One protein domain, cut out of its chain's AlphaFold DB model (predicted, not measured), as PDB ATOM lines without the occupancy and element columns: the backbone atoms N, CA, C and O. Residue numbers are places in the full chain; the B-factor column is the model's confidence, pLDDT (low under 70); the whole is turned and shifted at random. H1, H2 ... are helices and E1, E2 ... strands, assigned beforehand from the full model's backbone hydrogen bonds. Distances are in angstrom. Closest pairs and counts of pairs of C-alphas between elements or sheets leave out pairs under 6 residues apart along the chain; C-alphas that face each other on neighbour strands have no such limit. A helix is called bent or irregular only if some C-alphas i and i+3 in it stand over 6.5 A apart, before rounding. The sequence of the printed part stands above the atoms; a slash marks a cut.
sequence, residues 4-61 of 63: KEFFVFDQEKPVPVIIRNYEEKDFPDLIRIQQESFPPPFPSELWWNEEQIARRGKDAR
ATOM      1  N   LYS A   4      83.684  54.001  70.262       94.38
ATOM      2  CA  LYS A   4      82.732  53.793  69.172       94.38
ATOM      3  C   LYS A   4      82.719  55.024  68.282       94.38
ATOM      4  O   LYS A   4      82.639  56.139  68.785       94.38
ATOM      5  N   GLU A   5      82.769  54.809  66.977       96.62
ATOM      6  CA  GLU A   5      82.766  55.872  65.973       96.62
ATOM      7  C   GLU A   5      81.607  55.647  65.013       96.62
ATOM      8  O   GLU A   5      81.332  54.511  64.624       96.62
ATOM      9  N   PHE A   6      80.886  56.713  64.686       96.44
ATOM     10  CA  PHE A   6      79.785  56.690  63.726       96.44
ATOM     11  C   PHE A   6      79.472  58.114  63.265       96.44
ATOM     12  O   PHE A   6      80.071  59.076  63.739       96.44
ATOM     13  N   PHE A   7      78.535  58.245  62.334       96.75
ATOM     14  CA  PHE A   7      78.034  59.538  61.887       96.75
ATOM     15  C   PHE A   7      76.686  59.834  62.537       96.75
ATOM     16  O   PHE A   7      75.817  58.963  62.596       96.75
ATOM     17  N   VAL A   8      76.513  61.068  62.996       96.00
ATOM     18  CA  VAL A   8      75.193  61.659  63.248       96.00
ATOM     19  C   VAL A   8      74.870  62.615  62.108       96.00
ATOM     20  O   VAL A   8      75.772  63.071  61.411       96.00
ATOM     21  N   PHE A   9      73.595  62.911  61.899       95.50
ATOM     22  CA  PHE A   9      73.171  63.855  60.873       95.50
ATOM     23  C   PHE A   9      72.743  65.156  61.545       95.50
ATOM     24  O   PHE A   9      71.777  65.174  62.306       95.50
ATOM     25  N   ASP A  10      73.493  66.226  61.283       94.44
ATOM     26  CA  ASP A  10      73.064  67.591  61.569       94.44
ATOM     27  C   ASP A  10      72.345  68.107  60.321       94.44
ATOM     28  O   ASP A  10      72.975  68.436  59.311       94.44
ATOM     29  N   GLN A  11      71.012  68.063  60.356       93.25
ATOM     30  CA  GLN A  11      70.159  68.210  59.173       93.25
ATOM     31  C   GLN A  11      70.528  67.162  58.104       93.25
ATOM     32  O   GLN A  11      70.428  65.966  58.359       93.25
ATOM     33  N   GLU A  12      70.973  67.582  56.919       94.81
ATOM     34  CA  GLU A  12      71.418  66.682  55.845       94.81
ATOM     35  C   GLU A  12      72.935  66.444  55.852       94.81
ATOM     36  O   GLU A  12      73.460  65.681  55.037       94.81
ATOM     37  N   LYS A  13      73.670  67.083  56.769       96.44
ATOM     38  CA  LYS A  13      75.126  66.990  56.819       96.44
ATOM     39  C   LYS A  13      75.558  65.866  57.768       96.44
ATOM     40  O   LYS A  13      75.305  65.959  58.971       96.44
ATOM     41  N   PRO A  14      76.262  64.825  57.284       96.38
ATOM     42  CA  PRO A  14      76.847  63.828  58.168       96.38
ATOM     43  C   PRO A  14      78.017  64.438  58.954       96.38
ATOM     44  O   PRO A  14      78.940  65.023  58.381       96.38
ATOM     45  N   VAL A  15      77.989  64.271  60.273       97.50
ATOM     46  CA  VAL A  15      79.009  64.731  61.218       97.50
ATOM     47  C   VAL A  15      79.617  63.509  61.912       97.50
ATOM     48  O   VAL A  15      78.879  62.728  62.519       97.50
ATOM     49  N   PRO A  16      80.943  63.298  61.826       96.81
ATOM     50  CA  PRO A  16      81.591  62.200  62.528       96.81
ATOM     51  C   PRO A  16      81.564  62.453  64.036       96.81
ATOM     52  O   PRO A  16      81.884  63.548  64.500       96.81
ATOM     53  N   VAL A  17      81.220  61.424  64.805       96.50
ATOM     54  CA  VAL A  17      81.215  61.462  66.268       96.50
ATOM     55  C   VAL A  17      81.984  60.288  66.848       96.50
ATOM     56  O   VAL A  17      82.033  59.192  66.283       96.50
ATOM     57  N   ILE A  18      82.571  60.528  68.017       94.75
ATOM     58  CA  ILE A  18      83.337  59.542  68.770       94.75
ATOM     59  C   ILE A  18      82.746  59.470  70.174       94.75
ATOM     60  O   ILE A  18      82.757  60.458  70.904       94.75
ATOM     61  N   ILE A  19      82.281  58.288  70.572       93.69
ATOM     62  CA  ILE A  19      81.999  57.976  71.974       93.69
ATOM     63  C   ILE A  19      83.240  57.301  72.541       93.69
ATOM     64  O   ILE A  19      83.653  56.237  72.073       93.69
ATOM     65  N   ARG A  20      83.842  57.929  73.546       92.88
ATOM     66  CA  ARG A  20      85.046  57.453  74.230       92.88
ATOM     67  C   ARG A  20      84.970  57.789  75.711       92.88
ATOM     68  O   ARG A  20      84.182  58.639  76.119       92.88
ATOM     69  N   ASN A  21      85.845  57.168  76.492       91.38
ATOM     70  CA  ASN A  21      86.129  57.660  77.832       91.38
ATOM     71  C   ASN A  21      86.685  59.091  77.746       91.38
ATOM     72  O   ASN A  21      87.472  59.415  76.846       91.38
ATOM     73  N   TYR A  22      86.256  59.936  78.679       92.25
ATOM     74  CA  TYR A  22      86.773  61.288  78.813       92.25
ATOM     75  C   TYR A  22      88.209  61.275  79.357       92.25
ATOM     76  O   TYR A  22      88.636  60.346  80.048       92.25
ATOM     77  N   GLU A  23      88.942  62.330  79.041       92.69
ATOM     78  CA  GLU A  23      90.292  62.631  79.503       92.69
ATOM     79  C   GLU A  23      90.277  63.962  80.267       92.69
ATOM     80  O   GLU A  23      89.274  64.674  80.268       92.69
ATOM     81  N   GLU A  24      91.391  64.321  80.904       93.19
ATOM     82  CA  GLU A  24      91.501  65.558  81.701       93.19
ATOM     83  C   GLU A  24      91.144  66.815  80.894       93.19
ATOM     84  O   GLU A  24      90.470  67.710  81.393       93.19
ATOM     85  N   LYS A  25      91.485  66.838  79.599       94.62
ATOM     86  CA  LYS A  25      91.133  67.937  78.686       94.62
ATOM     87  C   LYS A  25      89.625  68.141  78.489       94.62
ATOM     88  O   LYS A  25      89.227  69.206  78.037       94.62
ATOM     89  N   ASP A  26      88.806  67.130  78.782       95.31
ATOM     90  CA  ASP A  26      87.355  67.175  78.589       95.31
ATOM     91  C   ASP A  26      86.616  67.657  79.855       95.31
ATOM     92  O   ASP A  26      85.400  67.848  79.825       95.31
ATOM     93  N   PHE A  27      87.312  67.847  80.985       94.88
ATOM     94  CA  PHE A  27      86.681  68.227  82.257       94.88
ATOM     95  C   PHE A  27      85.860  69.523  82.182       94.88
ATOM     96  O   PHE A  27      84.740  69.514  82.701       94.88
ATOM     97  N   PRO A  28      86.319  70.602  81.511       95.12
ATOM     98  CA  PRO A  28      85.519  71.821  81.392       95.12
ATOM     99  C   PRO A  28      84.163  71.579  80.717       95.12
ATOM    100  O   PRO A  28      83.140  72.082  81.179       95.12
ATOM    101  N   ASP A  29      84.126  70.751  79.670       95.62
ATOM    102  CA  ASP A  29      82.882  70.401  78.978       95.62
ATOM    103  C   ASP A  29      81.969  69.518  79.837       95.62
ATOM    104  O   ASP A  29      80.750  69.698  79.831       95.62
ATOM    105  N   LEU A  30      82.534  68.603  80.629       94.44
ATOM    106  CA  LEU A  30      81.757  67.808  81.585       94.44
ATOM    107  C   LEU A  30      81.124  68.681  82.677       94.44
ATOM    108  O   LEU A  30      79.999  68.415  83.100       94.44
ATOM    109  N   ILE A  31      81.816  69.723  83.140       92.19
ATOM    110  CA  ILE A  31      81.265  70.698  84.092       92.19
ATOM    111  C   ILE A  31      80.165  71.530  83.424       92.19
ATOM    112  O   ILE A  31      79.110  71.733  84.024       92.19
ATOM    113  N   ARG A  32      80.349  71.940  82.164       92.81
ATOM    114  CA  ARG A  32      79.311  72.650  81.403       92.81
ATOM    115  C   ARG A  32      78.031  71.821  81.259       92.81
ATOM    116  O   ARG A  32      76.944  72.340  81.493       92.81
ATOM    117  N   ILE A  33      78.148  70.526  80.957       92.62
ATOM    118  CA  ILE A  33      76.993  69.609  80.902       92.62
ATOM    119  C   ILE A  33      76.267  69.553  82.255       92.62
ATOM    120  O   ILE A  33      75.035  69.552  82.294       92.62
ATOM    121  N   GLN A  34      77.005  69.533  83.372       91.88
ATOM    122  CA  GLN A  34      76.408  69.591  84.712       91.88
ATOM    123  C   GLN A  34      75.668  70.915  84.943       91.88
ATOM    124  O   GLN A  34      74.547  70.889  85.439       91.88
ATOM    125  N   GLN A  35      76.237  72.050  84.526       90.12
ATOM    126  CA  GLN A  35      75.580  73.362  84.576       90.12
ATOM    127  C   GLN A  35      74.250  73.391  83.820       90.12
ATOM    128  O   GLN A  35      73.251  73.881  84.340       90.12
ATOM    129  N   GLU A  36      74.233  72.860  82.598       91.38
ATOM    130  CA  GLU A  36      73.033  72.809  81.754       91.38
ATOM    131  C   GLU A  36      71.972  71.850  82.316       91.38
ATOM    132  O   GLU A  36      70.776  72.087  82.161       91.38
ATOM    133  N   SER A  37      72.405  70.789  83.006       90.19
ATOM    134  CA  SER A  37      71.520  69.811  83.655       90.19
ATOM    135  C   SER A  37      70.977  70.299  85.006       90.19
ATOM    136  O   SER A  37      69.881  69.908  85.406       90.19
ATOM    137  N   PHE A  38      71.732  71.155  85.700       87.75
ATOM    138  CA  PHE A  38      71.405  71.744  87.000       87.75
ATOM    139  C   PHE A  38      71.467  73.282  86.932       87.75
ATOM    140  O   PHE A  38      72.312  73.895  87.593       87.75
ATOM    141  N   PRO A  39      70.591  73.928  86.134       80.50
ATOM    142  CA  PRO A  39      70.572  75.382  86.019       80.50
ATOM    143  C   PRO A  39      70.100  76.035  87.334       80.50
ATOM    144  O   PRO A  39      69.484  75.376  88.169       80.50
ATOM    145  N   PRO A  40      70.336  77.336  87.568       80.00
ATOM    146  CA  PRO A  40      69.832  78.018  88.761       80.00
ATOM    147  C   PRO A  40      68.335  77.742  89.020       80.00
ATOM    148  O   PRO A  40      67.550  77.728  88.069       80.00
ATOM    149  N   PRO A  41      67.920  77.532  90.286       88.06
ATOM    150  CA  PRO A  41      68.640  77.826  91.532       88.06
ATOM    151  C   PRO A  41      69.438  76.645  92.129       88.06
ATOM    152  O   PRO A  41      69.691  76.646  93.334       88.06
ATOM    153  N   PHE A  42      69.819  75.626  91.348       81.69
ATOM    154  CA  PHE A  42      70.594  74.501  91.889       81.69
ATOM    155  C   PHE A  42      71.988  74.947  92.394       81.69
ATOM    156  O   PHE A  42      72.698  75.650  91.671       81.69
ATOM    157  N   PRO A  43      72.405  74.553  93.618       83.44
ATOM    158  CA  PRO A  43      73.720  74.906  94.153       83.44
ATOM    159  C   PRO A  43      74.858  74.293  93.332       83.44
ATOM    160  O   PRO A  43      74.861  73.088  93.074       83.44
ATOM    161  N   SER A  44      75.878  75.093  93.009       80.88
ATOM    162  CA  SER A  44      77.088  74.618  92.318       80.88
ATOM    163  C   SER A  44      77.902  73.610  93.139       80.88
ATOM    164  O   SER A  44      78.724  72.886  92.591       80.88
ATOM    165  N   GLU A  45      77.656  73.530  94.447       84.31
ATOM    166  CA  GLU A  45      78.235  72.544  95.371       84.31
ATOM    167  C   GLU A  45      77.824  71.096  95.050       84.31
ATOM    168  O   GLU A  45      78.495  70.158  95.477       84.31
ATOM    169  N   LEU A  46      76.725  70.898  94.306       84.81
ATOM    170  CA  LEU A  46      76.278  69.574  93.862       84.81
ATOM    171  C   LEU A  46      77.081  69.039  92.670       84.81
ATOM    172  O   LEU A  46      77.023  67.841  92.385       84.81
ATOM    173  N   TRP A  47      77.795  69.907  91.955       89.81
ATOM    174  CA  TRP A  47      78.582  69.505  90.797       89.81
ATOM    175  C   TRP A  47      79.862  68.808  91.235       89.81
ATOM    176  O   TRP A  47      80.455  69.117  92.268       89.81
ATOM    177  N   TRP A  48      80.323  67.878  90.408       92.19
ATOM    178  CA  TRP A  48      81.640  67.306  90.592       92.19
ATOM    179  C   TRP A  48      82.720  68.299  90.194       92.19
ATOM    180  O   TRP A  48      82.684  68.872  89.102       92.19
ATOM    181  N   ASN A  49      83.716  68.436  91.066       91.94
ATOM    182  CA  ASN A  49      84.956  69.121  90.738       91.94
ATOM    183  C   ASN A  49      85.882  68.224  89.893       91.94
ATOM    184  O   ASN A  49      85.655  67.020  89.732       91.94
ATOM    185  N   GLU A  50      86.952  68.810  89.361       93.06
ATOM    186  CA  GLU A  50      87.907  68.108  88.496       93.06
ATOM    187  C   GLU A  50      88.549  66.884  89.172       93.06
ATOM    188  O   GLU A  50      88.699  65.840  88.539       93.06
ATOM    189  N   GLU A  51      88.861  66.954  90.472       92.94
ATOM    190  CA  GLU A  51      89.447  65.831  91.219       92.94
ATOM    191  C   GLU A  51      88.487  64.635  91.310       92.94
ATOM    192  O   GLU A  51      88.878  63.475  91.125       92.94
ATOM    193  N   GLN A  52      87.206  64.906  91.565       93.88
ATOM    194  CA  GLN A  52      86.155  63.894  91.630       93.88
ATOM    195  C   GLN A  52      85.916  63.250  90.260       93.88
ATOM    196  O   GLN A  52      85.771  62.025  90.182       93.88
ATOM    197  N   ILE A  53      85.918  64.041  89.180       94.12
ATOM    198  CA  ILE A  53      85.827  63.536  87.802       94.12
ATOM    199  C   ILE A  53      87.050  62.658  87.486       94.12
ATOM    200  O   ILE A  53      86.901  61.521  87.032       94.12
ATOM    201  N   ALA A  54      88.261  63.116  87.810       92.25
ATOM    202  CA  ALA A  54      89.495  62.372  87.565       92.25
ATOM    203  C   ALA A  54      89.514  61.002  88.261       92.25
ATOM    204  O   ALA A  54      89.932  60.004  87.661       92.25
ATOM    205  N   ARG A  55      89.038  60.927  89.512       90.75
ATOM    206  CA  ARG A  55      88.937  59.666  90.263       90.75
ATOM    207  C   ARG A  55      88.034  58.657  89.551       90.75
ATOM    208  O   ARG A  55      88.445  57.521  89.331       90.75
ATOM    209  N   ARG A  56      86.854  59.084  89.099       86.69
ATOM    210  CA  ARG A  56      85.895  58.220  88.384       86.69
ATOM    211  C   ARG A  56      86.447  57.711  87.054       86.69
ATOM    212  O   ARG A  56      86.236  56.554  86.697       86.69
ATOM    213  N   GLY A  57      87.195  58.551  86.342       81.06
ATOM    214  CA  GLY A  57      87.851  58.162  85.094       81.06
ATOM    215  C   GLY A  57      88.976  57.143  85.302       81.06
ATOM    216  O   GLY A  57      89.312  56.399  84.383       81.06
ATOM    217  N   LYS A  58      89.591  57.090  86.492       71.44
ATOM    218  CA  LYS A  58      90.568  56.051  86.864       71.44
ATOM    219  C   LYS A  58      89.876  54.733  87.213       71.44
ATOM    220  O   LYS A  58      90.307  53.698  86.714       71.44
ATOM    221  N   ASP A  59      88.776  54.781  87.961       60.97
ATOM    222  CA  ASP A  59      88.014  53.584  88.342       60.97
ATOM    223  C   ASP A  59      87.444  52.858  87.105       60.97
ATOM    224  O   ASP A  59      87.572  51.643  86.986       60.97
ATOM    225  N   ALA A  60      86.942  53.601  86.110       59.84
ATOM    226  CA  ALA A  60      86.449  53.045  84.840       59.84
ATOM    227  C   ALA A  60      87.543  52.447  83.925       59.84
ATOM    228  O   ALA A  60      87.234  51.842  82.896       59.84
ATOM    229  N   ARG A  61      88.830  52.654  84.242       57.50
ATOM    230  CA  ARG A  61      89.969  52.068  83.512       57.50
ATOM    231  C   ARG A  61      90.472  50.764  84.136       57.50
ATOM    232  O   ARG A  61      91.255  50.077  83.488       57.50
TER     233      ARG A  61
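This is residues 4 to 61 of the 63 residues of an uncharacterized protein of Neobacillus bataviensis (UniProt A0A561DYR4). A two-stranded hairpin, E1 and E2, makes one end of a loose, flat shape, and two helices make the other, H1 and H2 meeting at a corner where each begins. From the far end of H1 a long loop, residues 38 to 49, folds back to the start of H2. The printed part has 58 residues with two named strands, then two named helices, in the order E1, E2, H1, H2; the sheet E1 - E2 is antiparallel and the class is mixed, helices and strands. The whole is loose, with a radius of gyration of the C-alphas of 14.6 A, and spans 40 by 32 by 15 A.

Begin with the hairpin of E1, residues 4 to 10, and E2, residues 13 to 20, antiparallel neighbours at 148 degrees. Look at N 8 and O 15, 2.9 A apart, and at N 17 and O 6, 2.8 A, both within hydrogen-bond range. Move on to H1, residues 24 to 37, which is apart from E1. H2, residues 50 to 59, is apart from E1 and E2. H1, with residues 24 to 27 alone, only just touches H2, with 3 pairs of C-alphas within 8 A; the closest are those of Phe 27 and Glu 50, 6.4 A apart. Their lines are about perpendicular, only just, at 70.2 degrees. In H2 every O i to N i+4 pair is within hydrogen-bond range; in H1, 8 of 10 are.

Find C-alpha 4 at (82.732, 53.793, 69.172); from there E1 runs 18.5 A to C-alpha 10. E2 runs 22.2 A from C-alpha 13 to C-alpha 20. H1 runs 20.5 A from C-alpha 24 at (91.501, 65.558, 81.701) to C-alpha 37, and is irregular: C-alphas 25 and 28 are 7.3 A apart. H2 runs 14.5 A from C-alpha 50 to C-alpha 59 at (88.014, 53.584, 88.342).

The two C-alphas farthest apart, those of Glu 12 and Glu 45, are 40.5 A apart. The printed part has no cut. The link from H1 to H2 is long, with 12 residues; those from E1 to E2 and from E2 to H1 are tight. Look for pLDDT under 70 at residues 59 to 61, of which 59 belongs to H2; the mean of the printed part is 89.7.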